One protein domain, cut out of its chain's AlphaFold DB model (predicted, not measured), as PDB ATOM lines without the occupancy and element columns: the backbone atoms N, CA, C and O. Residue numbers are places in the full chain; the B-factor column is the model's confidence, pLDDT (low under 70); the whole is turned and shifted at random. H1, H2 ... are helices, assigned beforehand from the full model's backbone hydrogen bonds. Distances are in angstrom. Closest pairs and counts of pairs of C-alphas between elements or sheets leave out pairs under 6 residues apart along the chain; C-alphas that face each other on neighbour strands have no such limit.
ATOM      1  N   LEU A  73      -7.243  -2.257 -25.927       92.88
ATOM      2  CA  LEU A  73      -5.851  -2.573 -25.584       92.88
ATOM      3  C   LEU A  73      -4.845  -1.711 -26.355       92.88
ATOM      4  O   LEU A  73      -3.796  -1.373 -25.818       92.88
ATOM      5  N   GLU A  74      -5.144  -1.354 -27.604       96.00
ATOM      6  CA  GLU A  74      -4.301  -0.439 -28.381       96.00
ATOM      7  C   GLU A  74      -4.387   0.993 -27.849       96.00
ATOM      8  O   GLU A  74      -3.362   1.665 -27.783       96.00
ATOM      9  N   VAL A  75      -5.572   1.435 -27.405       96.56
ATOM     10  CA  VAL A  75      -5.734   2.722 -26.707       96.56
ATOM     11  C   VAL A  75      -4.904   2.743 -25.430       96.56
ATOM     12  O   VAL A  75      -4.074   3.633 -25.278       96.56
ATOM     13  N   VAL A  76      -5.056   1.742 -24.561       96.38
ATOM     14  CA  VAL A  76      -4.305   1.661 -23.299       96.38
ATOM     15  C   VAL A  76      -2.801   1.710 -23.556       96.38
ATOM     16  O   VAL A  76      -2.137   2.564 -22.988       96.38
ATOM     17  N   ARG A  77      -2.270   0.902 -24.484       97.44
ATOM     18  CA  ARG A  77      -0.832   0.917 -24.825       97.44
ATOM     19  C   ARG A  77      -0.344   2.277 -25.315       97.44
ATOM     20  O   ARG A  77       0.782   2.676 -25.024       97.44
ATOM     21  N   GLN A  78      -1.163   2.979 -26.096       98.44
ATOM     22  CA  GLN A  78      -0.814   4.308 -26.584       98.44
ATOM     23  C   GLN A  78      -0.789   5.338 -25.446       98.44
ATOM     24  O   GLN A  78       0.113   6.174 -25.412       98.44
ATOM     25  N   VAL A  79      -1.735   5.260 -24.507       98.50
ATOM     26  CA  VAL A  79      -1.778   6.149 -23.337       98.50
ATOM     27  C   VAL A  79      -0.663   5.808 -22.340       98.50
ATOM     28  O   VAL A  79      -0.020   6.718 -21.827       98.50
ATOM     29  N   GLU A  80      -0.349   4.526 -22.124       98.38
ATOM     30  CA  GLU A  80       0.808   4.073 -21.330       98.38
ATOM     31  C   GLU A  80       2.111   4.655 -21.881       98.38
ATOM     32  O   GLU A  80       2.915   5.195 -21.124       98.38
ATOM     33  N   LYS A  81       2.287   4.652 -23.209       98.44
ATOM     34  CA  LYS A  81       3.437   5.305 -23.842       98.44
ATOM     35  C   LYS A  81       3.515   6.795 -23.487       98.44
ATOM     36  O   LYS A  81       4.590   7.265 -23.125       98.44
ATOM     37  N   TRP A  82       2.408   7.537 -23.567       98.62
ATOM     38  CA  TRP A  82       2.409   8.959 -23.196       98.62
ATOM     39  C   TRP A  82       2.725   9.164 -21.712       98.62
ATOM     40  O   TRP A  82       3.479  10.070 -21.365       98.62
ATOM     41  N   ALA A  83       2.179   8.322 -20.831       98.50
ATOM     42  CA  ALA A  83       2.481   8.367 -19.402       98.50
ATOM     43  C   ALA A  83       3.977   8.122 -19.142       98.50
ATOM     44  O   ALA A  83       4.595   8.868 -18.387       98.50
ATOM     45  N   HIS A  84       4.587   7.154 -19.830       97.31
ATOM     46  CA  HIS A  84       6.028   6.890 -19.771       97.31
ATOM     47  C   HIS A  84       6.875   8.084 -20.252       97.31
ATOM     48  O   HIS A  84       7.980   8.315 -19.763       97.31
ATOM     49  N   GLU A  85       6.343   8.879 -21.180       96.88
ATOM     50  CA  GLU A  85       6.948  10.117 -21.690       96.88
ATOM     51  C   GLU A  85       6.677  11.346 -20.791       96.88
ATOM     52  O   GLU A  85       7.103  12.453 -21.119       96.88
ATOM     53  N   GLY A  86       6.023  11.166 -19.636       96.88
ATOM     54  CA  GLY A  86       5.785  12.226 -18.649       96.88
ATOM     55  C   GLY A  86       4.496  13.013 -18.851       96.88
ATOM     56  O   GLY A  86       4.400  14.161 -18.424       96.88
ATOM     57  N   ASN A  87       3.500  12.427 -19.513       98.19
ATOM     58  CA  ASN A  87       2.208  13.068 -19.719       98.19
ATOM     59  C   ASN A  87       1.274  12.855 -18.510       98.19
ATOM     60  O   ASN A  87       0.773  11.748 -18.286       98.19
ATOM     61  N   GLY A  88       1.014  13.922 -17.747       97.75
ATOM     62  CA  GLY A  88       0.144  13.882 -16.564       97.75
ATOM     63  C   GLY A  88      -1.319  13.537 -16.872       97.75
ATOM     64  O   GLY A  88      -1.944  12.807 -16.106       97.75
ATOM     65  N   ASP A  89      -1.852  13.972 -18.019       97.19
ATOM     66  CA  ASP A  89      -3.205  13.605 -18.465       97.19
ATOM     67  C   ASP A  89      -3.328  12.109 -18.736       97.19
ATOM     68  O   ASP A  89      -4.304  11.473 -18.338       97.19
ATOM     69  N   ALA A  90      -2.326  11.534 -19.395       98.44
ATOM     70  CA  ALA A  90      -2.271  10.109 -19.662       98.44
ATOM     71  C   ALA A  90      -2.241   9.304 -18.358       98.44
ATOM     72  O   ALA A  90      -2.987   8.338 -18.213       98.44
ATOM     73  N   MET A  91      -1.433   9.739 -17.386       98.75
ATOM     74  CA  MET A  91      -1.410   9.135 -16.054       98.75
ATOM     75  C   MET A  91      -2.776   9.254 -15.368       98.75
ATOM     76  O   MET A  91      -3.296   8.259 -14.878       98.75
ATOM     77  N   TRP A  92      -3.415  10.425 -15.382       98.06
ATOM     78  CA  TRP A  92      -4.746  10.584 -14.786       98.06
ATOM     79  C   TRP A  92      -5.780   9.658 -15.436       98.06
ATOM     80  O   TRP A  92      -6.560   9.003 -14.747       98.06
ATOM     81  N   TRP A  93      -5.746   9.557 -16.765       97.81
ATOM     82  CA  TRP A  93      -6.643   8.695 -17.526       97.81
ATOM     83  C   TRP A  93      -6.437   7.220 -17.210       97.81
ATOM     84  O   TRP A  93      -7.410   6.492 -17.057       97.81
ATOM     85  N   LEU A  94      -5.184   6.772 -17.085       98.31
ATOM     86  CA  LEU A  94      -4.869   5.397 -16.696       98.31
ATOM     87  C   LEU A  94      -5.284   5.111 -15.250       98.31
ATOM     88  O   LEU A  94      -5.713   3.997 -14.960       98.31
ATOM     89  N   GLY A  95      -5.196   6.110 -14.367       97.62
ATOM     90  CA  GLY A  95      -5.745   6.059 -13.013       97.62
ATOM     91  C   GLY A  95      -7.229   5.692 -13.024       97.62
ATOM     92  O   GLY A  95      -7.617   4.660 -12.479       97.62
ATOM     93  N   ASP A  96      -8.030   6.495 -13.729       95.00
ATOM     94  CA  ASP A  96      -9.478   6.295 -13.897       95.00
ATOM     95  C   ASP A  96      -9.800   4.983 -14.622       95.00
ATOM     96  O   ASP A  96     -10.644   4.197 -14.189       95.00
ATOM     97  N   PHE A  97      -9.060   4.675 -15.688       95.56
ATOM     98  CA  PHE A  97      -9.249   3.450 -16.451       95.56
ATOM     99  C   PHE A  97      -9.022   2.198 -15.602       95.56
ATOM    100  O   PHE A  97      -9.829   1.276 -15.670       95.56
ATOM    101  N   TYR A  98      -7.947   2.132 -14.809       96.50
ATOM    102  CA  TYR A  98      -7.656   0.961 -13.977       96.50
ATOM    103  C   TYR A  98      -8.459   0.919 -12.677       96.50
ATOM    104  O   TYR A  98      -8.614  -0.167 -12.123       96.50
ATOM    105  N   GLU A  99      -9.006   2.046 -12.218       94.94
ATOM    106  CA  GLU A  99      -9.962   2.083 -11.108       94.94
ATOM    107  C   GLU A  99     -11.207   1.248 -11.443       94.94
ATOM    108  O   GLU A  99     -11.631   0.426 -10.641       94.94
ATOM    109  N   PHE A 100     -11.750   1.364 -12.657       91.69
ATOM    110  CA  PHE A 100     -12.931   0.587 -13.065       91.69
ATOM    111  C   PHE A 100     -12.595  -0.658 -13.892       91.69
ATOM    112  O   PHE A 100     -13.334  -1.645 -13.897       91.69
ATOM    113  N   GLY A 101     -11.478  -0.621 -14.606       89.56
ATOM    114  CA  GLY A 101     -11.056  -1.655 -15.530       89.56
ATOM    115  C   GLY A 101     -11.996  -1.861 -16.716       89.56
ATOM    116  O   GLY A 101     -13.012  -1.198 -16.928       89.56
ATOM    117  N   SER A 102     -11.664  -2.866 -17.516       87.50
ATOM    118  CA  SER A 102     -12.547  -3.384 -18.562       87.50
ATOM    119  C   SER A 102     -12.438  -4.898 -18.636       87.50
ATOM    120  O   SER A 102     -11.476  -5.481 -18.141       87.50
ATOM    121  N   ARG A 103     -13.363  -5.566 -19.335       86.44
ATOM    122  CA  ARG A 103     -13.281  -7.028 -19.524       86.44
ATOM    123  C   ARG A 103     -11.955  -7.502 -20.131       86.44
ATOM    124  O   ARG A 103     -11.582  -8.648 -19.927       86.44
ATOM    125  N   ALA A 104     -11.276  -6.648 -20.898       85.19
ATOM    126  CA  ALA A 104     -10.004  -6.983 -21.533       85.19
ATOM    127  C   ALA A 104      -8.797  -6.843 -20.590       85.19
ATOM    128  O   ALA A 104      -7.767  -7.462 -20.831       85.19
ATOM    129  N   THR A 105      -8.903  -6.016 -19.547       87.50
ATOM    130  CA  THR A 105      -7.754  -5.604 -18.718       87.50
ATOM    131  C   THR A 105      -7.898  -5.988 -17.251       87.50
ATOM    132  O   THR A 105      -6.882  -6.261 -16.618       87.50
ATOM    133  N   GLY A 106      -9.124  -6.119 -16.741       92.81
ATOM    134  CA  GLY A 106      -9.402  -6.185 -15.307       92.81
ATOM    135  C   GLY A 106      -9.361  -4.799 -14.658       92.81
ATOM    136  O   GLY A 106      -8.778  -3.867 -15.213       92.81
ATOM    137  N   ALA A 107      -9.993  -4.663 -13.496       94.81
ATOM    138  CA  ALA A 107      -9.778  -3.536 -12.598       94.81
ATOM    139  C   ALA A 107      -8.490  -3.798 -11.812       94.81
ATOM    140  O   ALA A 107      -8.172  -4.944 -11.491       94.81
ATOM    141  N   ASN A 108      -7.713  -2.759 -11.538       97.94
ATOM    142  CA  ASN A 108      -6.473  -2.873 -10.789       97.94
ATOM    143  C   ASN A 108      -6.237  -1.591  -9.993       97.94
ATOM    144  O   ASN A 108      -5.556  -0.669 -10.443       97.94
ATOM    145  N   GLY A 109      -6.746  -1.566  -8.767       98.06
ATOM    146  CA  GLY A 109      -6.597  -0.438  -7.858       98.06
ATOM    147  C   GLY A 109      -5.150  -0.080  -7.520       98.06
ATOM    148  O   GLY A 109      -4.847   1.070  -7.208       98.06
ATOM    149  N   GLY A 110      -4.230  -1.046  -7.624       98.38
ATOM    150  CA  GLY A 110      -2.799  -0.793  -7.483       98.38
ATOM    151  C   GLY A 110      -2.248   0.056  -8.630       98.38
ATOM    152  O   GLY A 110      -1.539   1.032  -8.382       98.38
ATOM    153  N   LYS A 111      -2.615  -0.277  -9.876       98.56
ATOM    154  CA  LYS A 111      -2.299   0.548 -11.053       98.56
ATOM    155  C   LYS A 111      -2.986   1.903 -10.968       98.56
ATOM    156  O   LYS A 111      -2.328   2.910 -11.204       98.56
ATOM    157  N   ALA A 112      -4.260   1.926 -10.576       98.56
ATOM    158  CA  ALA A 112      -5.027   3.157 -10.427       98.56
ATOM    159  C   ALA A 112      -4.327   4.145  -9.482       98.56
ATOM    160  O   ALA A 112      -4.003   5.263  -9.879       98.56
ATOM    161  N   LEU A 113      -3.999   3.698  -8.261       98.69
ATOM    162  CA  LEU A 113      -3.294   4.514  -7.271       98.69
ATOM    163  C   LEU A 113      -1.952   5.020  -7.797       98.69
ATOM    164  O   LEU A 113      -1.636   6.202  -7.664       98.69
ATOM    165  N   ALA A 114      -1.162   4.120  -8.383       98.56
ATOM    166  CA  ALA A 114       0.148   4.456  -8.908       98.56
ATOM    167  C   ALA A 114       0.042   5.546  -9.984       98.56
ATOM    168  O   ALA A 114       0.698   6.577  -9.873       98.56
ATOM    169  N   TYR A 115      -0.838   5.380 -10.968       98.75
ATOM    170  CA  TYR A 115      -1.015   6.362 -12.029       98.75
ATOM    171  C   TYR A 115      -1.585   7.697 -11.532       98.75
ATOM    172  O   TYR A 115      -1.054   8.741 -11.906       98.75
ATOM    173  N   TYR A 116      -2.576   7.703 -10.632       98.62
ATOM    174  CA  TYR A 116      -3.077   8.955 -10.056       98.62
ATOM    175  C   TYR A 116      -1.997   9.726  -9.290       98.62
ATOM    176  O   TYR A 116      -1.856  10.935  -9.477       98.62
ATOM    177  N   LEU A 117      -1.200   9.045  -8.459       98.38
ATOM    178  CA  LEU A 117      -0.077   9.686  -7.769       98.38
ATOM    179  C   LEU A 117       0.990  10.163  -8.754       98.38
ATOM    180  O   LEU A 117       1.538  11.245  -8.564       98.38
ATOM    181  N   GLY A 118       1.251   9.407  -9.824       98.44
ATOM    182  CA  GLY A 118       2.120   9.839 -10.918       98.44
ATOM    183  C   GLY A 118       1.648  11.161 -11.521       98.44
ATOM    184  O   GLY A 118       2.427  12.110 -11.590       98.44
ATOM    185  N   ALA A 119       0.360  11.262 -11.853       98.38
ATOM    186  CA  ALA A 119      -0.244  12.472 -12.403       98.38
ATOM    187  C   ALA A 119      -0.106  13.670 -11.445       98.38
ATOM    188  O   ALA A 119       0.395  14.728 -11.834       98.38
ATOM    189  N   ILE A 120      -0.454  13.477 -10.166       98.06
ATOM    190  CA  ILE A 120      -0.359  14.513  -9.125       98.06
ATOM    191  C   ILE A 120       1.090  14.967  -8.918       98.06
ATOM    192  O   ILE A 120       1.349  16.160  -8.789       98.06
ATOM    193  N   ARG A 121       2.058  14.046  -8.903       97.19
ATOM    194  CA  ARG A 121       3.485  14.382  -8.760       97.19
ATOM    195  C   ARG A 121       4.049  15.062 -10.011       97.19
ATOM    196  O   ARG A 121       4.954  15.890  -9.895       97.19
ATOM    197  N   CYS A 122       3.528  14.734 -11.192       96.94
ATOM    198  CA  CYS A 122       3.935  15.336 -12.459       96.94
ATOM    199  C   CYS A 122       3.492  16.803 -12.548       96.94
ATOM    200  O   CYS A 122       4.300  17.685 -12.848       96.94
ATOM    201  N   GLU A 123       2.229  17.080 -12.217       93.94
ATOM    202  CA  GLU A 123       1.621  18.410 -12.333       93.94
ATOM    203  C   GLU A 123       0.825  18.796 -11.073       93.94
ATOM    204  O   GLU A 123      -0.391  18.981 -11.136       93.94
ATOM    205  N   PRO A 124       1.472  18.973  -9.907       92.25
ATOM    206  CA  PRO A 124       0.766  19.188  -8.638       92.25
ATOM    207  C   PRO A 124      -0.121  20.438  -8.636       92.25
ATOM    208  O   PRO A 124      -1.132  20.483  -7.946       92.25
ATOM    209  N   GLN A 125       0.221  21.448  -9.438       92.06
ATOM    210  CA  GLN A 125      -0.567  22.671  -9.596       92.06
ATOM    211  C   GLN A 125      -1.916  22.463 -10.303       92.06
ATOM    212  O   GLN A 125      -2.759  23.355 -10.256       92.06
ATOM    213  N   CYS A 126      -2.105  21.332 -10.990       90.38
ATOM    214  CA  CYS A 126      -3.334  21.012 -11.716       90.38
ATOM    215  C   CYS A 126      -4.409  20.381 -10.817       90.38
ATOM    216  O   CYS A 126      -5.539  20.218 -11.271       90.38
ATOM    217  N   TYR A 127      -4.082  20.045  -9.562       93.06
ATOM    218  CA  TYR A 127      -4.969  19.326  -8.649       93.06
ATOM    219  C   TYR A 127      -5.222  20.131  -7.375       93.06
ATOM    220  O   TYR A 127      -4.293  20.601  -6.718       93.06
ATOM    221  N   ASP A 128      -6.494  20.274  -7.010       94.56
ATOM    222  CA  ASP A 128      -6.883  20.854  -5.729       94.56
ATOM    223  C   ASP A 128      -6.774  19.835  -4.579       94.56
ATOM    224  O   ASP A 128      -6.562  18.633  -4.775       94.56
ATOM    225  N   GLN A 129      -6.888  20.333  -3.345       92.75
ATOM    226  CA  GLN A 129      -6.751  19.501  -2.147       92.75
ATOM    227  C   GLN A 129      -7.825  18.418  -2.053       92.75
ATOM    228  O   GLN A 129      -7.528  17.333  -1.556       92.75
ATOM    229  N   ASP A 130      -9.033  18.686  -2.546       94.56
ATOM    230  CA  ASP A 130     -10.141  17.732  -2.507       94.56
ATOM    231  C   ASP A 130      -9.877  16.562  -3.461       94.56
ATOM    232  O   ASP A 130     -10.043  15.398  -3.094       94.56
ATOM    233  N   THR A 131      -9.369  16.855  -4.658       94.50
ATOM    234  CA  THR A 131      -9.002  15.854  -5.663       94.50
ATOM    235  C   THR A 131      -7.866  14.964  -5.169       94.50
ATOM    236  O   THR A 131      -7.951  13.736  -5.264       94.50
ATOM    237  N   VAL A 132      -6.817  15.561  -4.594       96.12
ATOM    238  CA  VAL A 132      -5.708  14.800  -3.998       96.12
ATOM    239  C   VAL A 132      -6.190  14.002  -2.784       96.12
ATOM    240  O   VAL A 132      -5.847  12.829  -2.642       96.12
ATOM    241  N   GLY A 133      -7.034  14.601  -1.941       95.62
ATOM    242  CA  GLY A 133      -7.640  13.957  -0.780       95.62
ATOM    243  C   GLY A 133      -8.436  12.708  -1.154       95.62
ATOM    244  O   GLY A 133      -8.239  11.669  -0.527       95.62
ATOM    245  N   ARG A 134      -9.252  12.770  -2.217       95.38
ATOM    246  CA  ARG A 134      -9.982  11.612  -2.755       95.38
ATOM    247  C   ARG A 134      -9.033  10.481  -3.137       95.38
ATOM    248  O   ARG A 134      -9.204   9.364  -2.665       95.38
ATOM    249  N   VAL A 135      -8.019  10.770  -3.959       97.50
ATOM    250  CA  VAL A 135      -7.054   9.754  -4.420       97.50
ATOM    251  C   VAL A 135      -6.373   9.068  -3.237       97.50
ATOM    252  O   VAL A 135      -6.209   7.850  -3.238       97.50
ATOM    253  N   LEU A 136      -5.994   9.837  -2.217       96.56
ATOM    254  CA  LEU A 136      -5.351   9.304  -1.022       96.56
ATOM    255  C   LEU A 136      -6.303   8.461  -0.163       96.56
ATOM    256  O   LEU A 136      -5.907   7.398   0.309       96.56
ATOM    257  N   GLN A 137      -7.541   8.916   0.034       94.12
ATOM    258  CA  GLN A 137      -8.546   8.222   0.843       94.12
ATOM    259  C   GLN A 137      -9.025   6.932   0.176       94.12
ATOM    260  O   GLN A 137      -8.947   5.872   0.789       94.12
ATOM    261  N   ASP A 138      -9.448   6.995  -1.085       95.88
ATOM    262  CA  ASP A 138      -9.903   5.821  -1.838       95.88
ATOM    263  C   ASP A 138      -8.737   4.850  -2.106       95.88
ATOM    264  O   ASP A 138      -8.895   3.623  -2.091       95.88
ATOM    265  N   GLY A 139      -7.529   5.399  -2.275       96.31
ATOM    266  CA  GLY A 139      -6.287   4.651  -2.437       96.31
ATOM    267  C   GLY A 139      -5.948   3.740  -1.257       96.31
ATOM    268  O   GLY A 139      -5.321   2.704  -1.467       96.31
ATOM    269  N   MET A 140      -6.414   4.049  -0.042       95.25
ATOM    270  CA  MET A 140      -6.229   3.191   1.141       95.25
ATOM    271  C   MET A 140      -6.783   1.782   0.947       95.25
ATOM    272  O   MET A 140      -6.185   0.807   1.400       95.25
ATOM    273  N   GLU A 141      -7.908   1.679   0.243       95.19
ATOM    274  CA  GLU A 141      -8.560   0.411  -0.073       95.19
ATOM    275  C   GLU A 141      -8.260  -0.050  -1.502       95.19
ATOM    276  O   GLU A 141      -8.863  -1.011  -1.984       95.19
ATOM    277  N   LEU A 142      -7.309   0.617  -2.170       96.88
ATOM    278  CA  LEU A 142      -6.976   0.437  -3.580       96.88
ATOM    279  C   LEU A 142      -8.240   0.461  -4.440       96.88
ATOM    280  O   LEU A 142      -8.456  -0.442  -5.239       96.88
ATOM    281  N   PHE A 143      -9.104   1.455  -4.220       96.25
ATOM    282  CA  PHE A 143     -10.289   1.728  -5.038       96.25
ATOM    283  C   PHE A 143     -11.278   0.555  -5.221       96.25
ATOM    284  O   PHE A 143     -12.190   0.640  -6.042       96.25
ATOM    285  N   ARG A 144     -11.181  -0.523  -4.426       92.44
ATOM    286  CA  ARG A 144     -11.985  -1.748  -4.616       92.44
ATOM    287  C   ARG A 144     -13.492  -1.518  -4.593       92.44
ATOM    288  O   ARG A 144     -14.232  -2.253  -5.240       92.44
ATOM    289  N   ALA A 145     -13.952  -0.497  -3.873       87.88
ATOM    290  CA  ALA A 145     -15.364  -0.122  -3.833       87.88
ATOM    291  C   ALA A 145     -15.917   0.302  -5.210       87.88
ATOM    292  O   ALA A 145     -17.118   0.182  -5.440       87.88
ATOM    293  N   GLY A 146     -15.057   0.782  -6.116       82.00
ATOM    294  CA  GLY A 146     -15.419   1.196  -7.471       82.00
ATOM    295  C   GLY A 146     -15.445   0.058  -8.496       82.00
ATOM    296  O   GLY A 146     -15.969   0.248  -9.594       82.00
ATOM    297  N   HIS A 147     -14.922  -1.129  -8.169       87.56
ATOM    298  CA  HIS A 147     -14.766  -2.209  -9.143       87.56
ATOM    299  C   HIS A 147     -16.124  -2.757  -9.617       87.56
ATOM    300  O   HIS A 147     -16.944  -3.195  -8.802       87.56
ATOM    301  N   PRO A 148     -16.380  -2.818 -10.936       86.62
ATOM    302  CA  PRO A 148     -17.577  -3.457 -11.460       86.62
ATOM    303  C   PRO A 148     -17.550  -4.974 -11.220       86.62
ATOM    304  O   PRO A 148     -16.608  -5.646 -11.625       86.62
ATOM    305  N   GLU A 149     -18.640  -5.552 -10.703       86.50
ATOM    306  CA  GLU A 149     -18.757  -7.005 -10.440       86.50
ATOM    307  C   GLU A 149     -18.463  -7.900 -11.662       86.50
ATOM    308  O   GLU A 149     -18.129  -9.074 -11.528       86.50
ATOM    309  N   SER A 150     -18.644  -7.374 -12.877       87.62
ATOM    310  CA  SER A 150     -18.436  -8.111 -14.131       87.62
ATOM    311  C   SER A 150     -17.008  -8.051 -14.680       87.62
ATOM    312  O   SER A 150     -16.777  -8.517 -15.799       87.62
ATOM    313  N   VAL A 151     -16.086  -7.414 -13.961       89.62
ATOM    314  CA  VAL A 151     -14.686  -7.239 -14.348       89.62
ATOM    315  C   VAL A 151     -13.806  -7.980 -13.340       89.62
ATOM    316  O   VAL A 151     -14.085  -7.984 -12.146       89.62
ATOM    317  N   GLU A 152     -12.764  -8.652 -13.827       94.31
ATOM    318  CA  GLU A 152     -11.783  -9.320 -12.967       94.31
ATOM    319  C   GLU A 152     -11.048  -8.289 -12.099       94.31
ATOM    320  O   GLU A 152     -10.522  -7.311 -12.631       94.31
ATOM    321  N   ASP A 153     -10.982  -8.520 -10.789       95.62
ATOM    322  CA  ASP A 153     -10.177  -7.712  -9.872       95.62
ATOM    323  C   ASP A 153      -8.742  -8.254  -9.816       95.62
ATOM    324  O   ASP A 153      -8.489  -9.353  -9.318       95.62
ATOM    325  N   LYS A 154      -7.800  -7.468 -10.336       96.81
ATOM    326  CA  LYS A 154      -6.358  -7.757 -10.365       96.81
ATOM    327  C   LYS A 154      -5.572  -6.955  -9.331       96.81
ATOM    328  O   LYS A 154      -4.346  -6.859  -9.404       96.81
ATOM    329  N   THR A 155      -6.267  -6.344  -8.383       97.06
ATOM    330  CA  THR A 155      -5.659  -5.509  -7.351       97.06
ATOM    331  C   THR A 155      -4.754  -6.344  -6.447       97.06
ATOM    332  O   THR A 155      -5.124  -7.459  -6.070       97.06
ATOM    333  N   PRO A 156      -3.575  -5.823  -6.049       97.00
ATOM    334  CA  PRO A 156      -2.709  -6.491  -5.085       97.00
ATOM    335  C   PRO A 156      -3.473  -6.940  -3.835       97.00
ATOM    336  O   PRO A 156      -4.240  -6.174  -3.255       97.00
ATOM    337  N   THR A 157      -3.258  -8.182  -3.404       94.94
ATOM    338  CA  THR A 157      -3.932  -8.743  -2.223       94.94
ATOM    339  C   THR A 157      -3.332  -8.224  -0.919       94.94
ATOM    340  O   THR A 157      -4.066  -7.923   0.020       94.94
ATOM    341  N   ASP A 158      -2.008  -8.054  -0.863       95.75
ATOM    342  CA  ASP A 158      -1.323  -7.419   0.266       95.75
ATOM    343  C   ASP A 158      -1.338  -5.890   0.117       95.75
ATOM    344  O   ASP A 158      -0.361  -5.261  -0.306       95.75
ATOM    345  N   THR A 159      -2.484  -5.289   0.453       94.56
ATOM    346  CA  THR A 159      -2.702  -3.835   0.405       94.56
ATOM    347  C   THR A 159      -1.614  -3.081   1.166       94.56
ATOM    348  O   THR A 159      -1.055  -2.114   0.658       94.56
ATOM    349  N   ARG A 160      -1.258  -3.537   2.373       92.19
ATOM    350  CA  ARG A 160      -0.299  -2.833   3.233       92.19
ATOM    351  C   ARG A 160       1.101  -2.833   2.630       92.19
ATOM    352  O   ARG A 160       1.737  -1.780   2.588       92.19
ATOM    353  N   ALA A 161       1.583  -3.988   2.171       93.81
ATOM    354  CA  ALA A 161       2.893  -4.073   1.532       93.81
ATOM    355  C   ALA A 161       2.942  -3.258   0.235       93.81
ATOM    356  O   ALA A 161       3.975  -2.666  -0.084       93.81
ATOM    357  N   PHE A 162       1.829  -3.191  -0.502       96.19
ATOM    358  CA  PHE A 162       1.741  -2.366  -1.699       96.19
ATOM    359  C   PHE A 162       1.794  -0.866  -1.379       96.19
ATOM    360  O   PHE A 162       2.628  -0.160  -1.944       96.19
ATOM    361  N   LEU A 163       0.974  -0.388  -0.436       95.69
ATOM    362  CA  LEU A 163       0.936   1.022  -0.034       95.69
ATOM    363  C   LEU A 163       2.288   1.520   0.493       95.69
ATOM    364  O   LEU A 163       2.678   2.646   0.203       95.69
ATOM    365  N   ALA A 164       3.057   0.673   1.183       93.56
ATOM    366  CA  ALA A 164       4.379   1.026   1.710       93.56
ATOM    367  C   ALA A 164       5.399   1.475   0.638       93.56
ATOM    368  O   ALA A 164       6.412   2.098   0.972       93.56
ATOM    369  N   LYS A 165       5.142   1.193  -0.647       94.62
ATOM    370  CA  LYS A 165       5.957   1.687  -1.766       94.62
ATOM    371  C   LYS A 165       5.875   3.214  -1.900       94.62
ATOM    372  O   LYS A 165       6.882   3.853  -2.200       94.62
ATOM    373  N   PHE A 166       4.725   3.807  -1.584       95.31
ATOM    374  CA  PHE A 166       4.444   5.234  -1.748       95.31
ATOM    375  C   PHE A 166       4.747   6.022  -0.475       95.31
ATOM    376  O   PHE A 166       4.346   5.632   0.621       95.31
ATOM    377  N   ARG A 167       5.437   7.160  -0.612       91.88
ATOM    378  CA  ARG A 167       5.852   8.014   0.518       91.88
ATOM    379  C   ARG A 167       4.663   8.500   1.343       91.88
ATOM    380  O   ARG A 167       4.749   8.519   2.567       91.88
ATOM    381  N   GLU A 168       3.567   8.806   0.665       93.56
ATOM    382  CA  GLU A 168       2.302   9.307   1.196       93.56
ATOM    383  C   GLU A 168       1.698   8.358   2.245       93.56
ATOM    384  O   GLU A 168       1.026   8.806   3.170       93.56
ATOM    385  N   PHE A 169       2.004   7.058   2.145       93.00
ATOM    386  CA  PHE A 169       1.412   5.993   2.956       93.00
ATOM    387  C   PHE A 169       2.398   5.354   3.953       93.00
ATOM    388  O   PHE A 169       2.001   4.526   4.776       93.00
ATOM    389  N   ARG A 170       3.691   5.722   3.929       83.62
ATOM    390  CA  ARG A 170       4.733   5.059   4.751       83.62
ATOM    391  C   ARG A 170       4.491   5.175   6.256       83.62
ATOM    392  O   ARG A 170       4.822   4.242   6.986       83.62
ATOM    393  N   ALA A 171       3.907   6.281   6.713       79.56
ATOM    394  CA  ALA A 171       3.673   6.533   8.134       79.56
ATOM    395  C   ALA A 171       2.333   5.992   8.655       79.56
ATOM    396  O   ALA A 171       2.072   6.075   9.849       79.56
ATOM    397  N   ILE A 172       1.489   5.378   7.822       80.69
ATOM    398  CA  ILE A 172       0.174   4.886   8.271       80.69
ATOM    399  C   ILE A 172       0.315   3.838   9.373       80.69
ATOM    400  O   ILE A 172      -0.444   3.832  10.335       80.69
ATOM    401  N   GLY A 173       1.312   2.959   9.258       71.75
ATOM    402  CA  GLY A 173       1.534   1.898  10.237       71.75
ATOM    403  C   GLY A 173       2.107   2.371  11.577       71.75
ATOM    404  O   GLY A 173       2.088   1.589  12.525       71.75
ATOM    405  N   THR A 174       2.640   3.594  11.651       79.25
ATOM    406  CA  THR A 174       3.344   4.128  12.831       79.25
ATOM    407  C   THR A 174       2.660   5.349  13.434       79.25
ATOM    408  O   THR A 174       2.655   5.502  14.651       79.25
ATOM    409  N   GLU A 175       2.073   6.202  12.600       79.25
ATOM    410  CA  GLU A 175       1.495   7.496  12.968       79.25
ATOM    411  C   GLU A 175       0.005   7.596  12.621       79.25
ATOM    412  O   GLU A 175      -0.640   8.562  13.015       79.25
ATOM    413  N   SER A 176      -0.561   6.619  11.899       80.06
ATOM    414  CA  SER A 176      -1.934   6.682  11.369       80.06
ATOM    415  C   SER A 176      -2.192   7.927  10.506       80.06
ATOM    416  O   SER A 176      -3.320   8.410  10.426       80.06
ATOM    417  N   MET A 177      -1.143   8.450   9.865       81.00
ATOM    418  CA  MET A 177      -1.176   9.661   9.044       81.00
ATOM    419  C   MET A 177      -0.936   9.332   7.571       81.00
ATOM    420  O   MET A 177      -0.096   8.491   7.246       81.00
ATOM    421  N   ILE A 178      -1.649  10.046   6.697       84.88
ATOM    422  CA  ILE A 178      -1.404  10.097   5.252       84.88
ATOM    423  C   ILE A 178      -0.844  11.481   4.933       84.88
ATOM    424  O   ILE A 178      -1.387  12.489   5.395       84.88
ATOM    425  N   TYR A 179       0.228  11.539   4.149       87.06
ATOM    426  CA  TYR A 179       0.806  12.807   3.709       87.06
ATOM    427  C   TYR A 179       0.390  13.144   2.285       87.06
ATOM    428  O   TYR A 179       0.280  12.269   1.429       87.06
ATOM    429  N   PHE A 180       0.216  14.437   2.026       88.62
ATOM    430  CA  PHE A 180       0.090  14.933   0.663       88.62
ATOM    431  C   PHE A 180       1.409  14.717  -0.100       88.62
ATOM    432  O   PHE A 180       2.475  14.825   0.515       88.62
ATOM    433  N   PRO A 181       1.359  14.438  -1.417       89.81
ATOM    434  CA  PRO A 181       2.559  14.301  -2.233       89.81
ATOM    435  C   PRO A 181       3.474  15.528  -2.117       89.81
ATOM    436  O   PRO A 181       3.059  16.659  -2.368       89.81
ATOM    437  N   ASP A 182       4.732  15.294  -1.743       88.38
ATOM    438  CA  ASP A 182       5.767  16.319  -1.529       88.38
ATOM    439  C   ASP A 182       6.923  16.224  -2.544       88.38
ATOM    440  O   ASP A 182       7.903  16.969  -2.473       88.38
ATOM    441  N   THR A 183       6.818  15.298  -3.499       90.75
ATOM    442  CA  THR A 183       7.843  14.970  -4.494       90.75
ATOM    443  C   THR A 183       7.302  15.119  -5.914       90.75
ATOM    444  O   THR A 183       6.103  15.002  -6.148       90.75
ATOM    445  N   LYS A 184       8.205  15.339  -6.876       92.00
ATOM    446  CA  LYS A 184       7.903  15.344  -8.316       92.00
ATOM    447  C   LYS A 184       8.322  14.057  -9.033       92.00
ATOM    448  O   LYS A 184       8.355  14.019 -10.258       92.00
ATOM    449  N   ASP A 185       8.677  13.019  -8.280       94.50
ATOM    450  CA  ASP A 185       9.089  11.727  -8.835       94.50
ATOM    451  C   ASP A 185       7.871  10.910  -9.290       94.50
ATOM    452  O   ASP A 185       7.380  10.016  -8.596       94.50
ATOM    453  N   TRP A 186       7.329  11.298 -10.444       97.25
ATOM    454  CA  TRP A 186       6.241  10.593 -11.115       97.25
ATOM    455  C   TRP A 186       6.732   9.321 -11.822       97.25
ATOM    456  O   TRP A 186       5.963   8.373 -11.968       97.25
ATOM    457  N   CYS A 187       8.011   9.260 -12.218       97.81
ATOM    458  CA  CYS A 187       8.600   8.091 -12.875       97.81
ATOM    459  C   CYS A 187       8.531   6.852 -11.972       97.81
ATOM    460  O   CYS A 187       8.189   5.768 -12.442       97.81
ATOM    461  N   GLU A 188       8.810   7.011 -10.670       97.12
ATOM    462  CA  GLU A 188       8.644   5.945  -9.668       97.12
ATOM    463  C   GLU A 188       7.228   5.354  -9.702       97.12
ATOM    464  O   GLU A 188       7.054   4.133  -9.705       97.12
ATOM    465  N   CYS A 189       6.210   6.211  -9.781       98.25
ATOM    466  CA  CYS A 189       4.815   5.800  -9.828       98.25
ATOM    467  C   CYS A 189       4.481   5.005 -11.098       98.25
ATOM    468  O   CYS A 189       3.861   3.946 -11.000       98.25
ATOM    469  N   VAL A 190       4.938   5.460 -12.270       98.38
ATOM    470  CA  VAL A 190       4.746   4.734 -13.539       98.38
ATOM    471  C   VAL A 190       5.408   3.354 -13.479       98.38
ATOM    472  O   VAL A 190       4.762   2.352 -13.779       98.38
ATOM    473  N   MET A 191       6.646   3.260 -12.978       98.12
ATOM    474  CA  MET A 191       7.333   1.970 -12.812       98.12
ATOM    475  C   MET A 191       6.591   1.019 -11.862       98.12
ATOM    476  O   MET A 191       6.533  -0.186 -12.110       98.12
ATOM    477  N   ILE A 192       6.014   1.534 -10.769       98.12
ATOM    478  CA  ILE A 192       5.198   0.724  -9.851       98.12
ATOM    479  C   ILE A 192       3.945   0.196 -10.560       98.12
ATOM    480  O   ILE A 192       3.594  -0.967 -10.353       98.12
ATOM    481  N   ALA A 193       3.282   1.023 -11.375       98.06
ATOM    482  CA  ALA A 193       2.091   0.633 -12.122       98.06
ATOM    483  C   ALA A 193       2.403  -0.452 -13.165       98.06
ATOM    484  O   ALA A 193       1.729  -1.480 -13.214       98.06
ATOM    485  N   GLU A 194       3.452  -0.261 -13.965       95.44
ATOM    486  CA  GLU A 194       3.840  -1.171 -15.052       95.44
ATOM    487  C   GLU A 194       4.387  -2.520 -14.551       95.44
ATOM    488  O   GLU A 194       4.359  -3.513 -15.275       95.44
ATOM    489  N   ALA A 195       4.834  -2.596 -13.293       96.94
ATOM    490  CA  ALA A 195       5.236  -3.851 -12.656       96.94
ATOM    491  C   ALA A 195       4.051  -4.749 -12.240       96.94
ATOM    492  O   ALA A 195       4.261  -5.890 -11.819       96.94
ATOM    493  N   LEU A 196       2.815  -4.239 -12.301       95.19
ATOM    494  CA  LEU A 196       1.596  -4.976 -11.970       95.19
ATOM    495  C   LEU A 196       0.975  -5.647 -13.216       95.19
ATOM    496  O   LEU A 196       1.131  -5.141 -14.330       95.19
TER     497      LEU A 196
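Overview. This is residues 73 to 196 of the 197 residues of an uncharacterized protein of Candidatus Accumulibacter sp. 66-26 (UniProt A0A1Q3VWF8). Helix H3 forms the core of a small helical bundle, with H2 and H7 packed closely on it, H4 touching it more loosely, and these three running opposite ways to H3. H1 packs steeply on the early part of H2, the unnamed stretch 140 to 158 runs past the end of the bundle where H3 begins, and short H6 lies far out. The printed part has 124 residues with seven named helices, H1 to H7 in order, and no named strand: all helix. It is compact, with a radius of gyration of the C-alphas of 13.4 A and spans of 40 by 30 by 25 A.

Along the chain. H1, residues 73 to 84, begins at C-alpha 73 (-5.851, -2.573, -25.584) and measures 16.3 A. H2, residues 88 to 100, measures 19.0 A. H3, residues 109 to 122, measures 19.5 A. H4, residues 129 to 139, measures 14.9 A. H5 is residues 159 to 163 and H6 residues 172 to 175. H7, residues 186 to 194, measures 12.6 A and ends at C-alpha 194 (3.840, -1.171, -15.052).

Arrangement. The hub H3 touches H2, closest C-alphas Gly 95 and Ala 112 at 4.0 A, and H7, Gly 118 and Trp 186 at 4.2 A, each at a shallow tilt of 18 degrees, opposite ways. H3 and H4 form a hairpin, closest C-alphas Leu 113 and Gly 139 at 5.7 A. H1 and H2 form a hairpin at a steep tilt of 44 degrees, closest C-alphas Ala 83 and Ala 90 at 5.1 A. H5 is close to but not clearly touching H3; H6 touches no helix. Every O i to N i+4 pair is within hydrogen-bond range in H1, H2, H3, H4, H5 and H7; H6 is too short for one.

Size, cuts and confidence. The farthest C-alphas, Glu 74 and Glu 175, are 42.5 A apart. The printed part has no cut; the link H4 to H5 is long. No printed residue is under 70 in pLDDT.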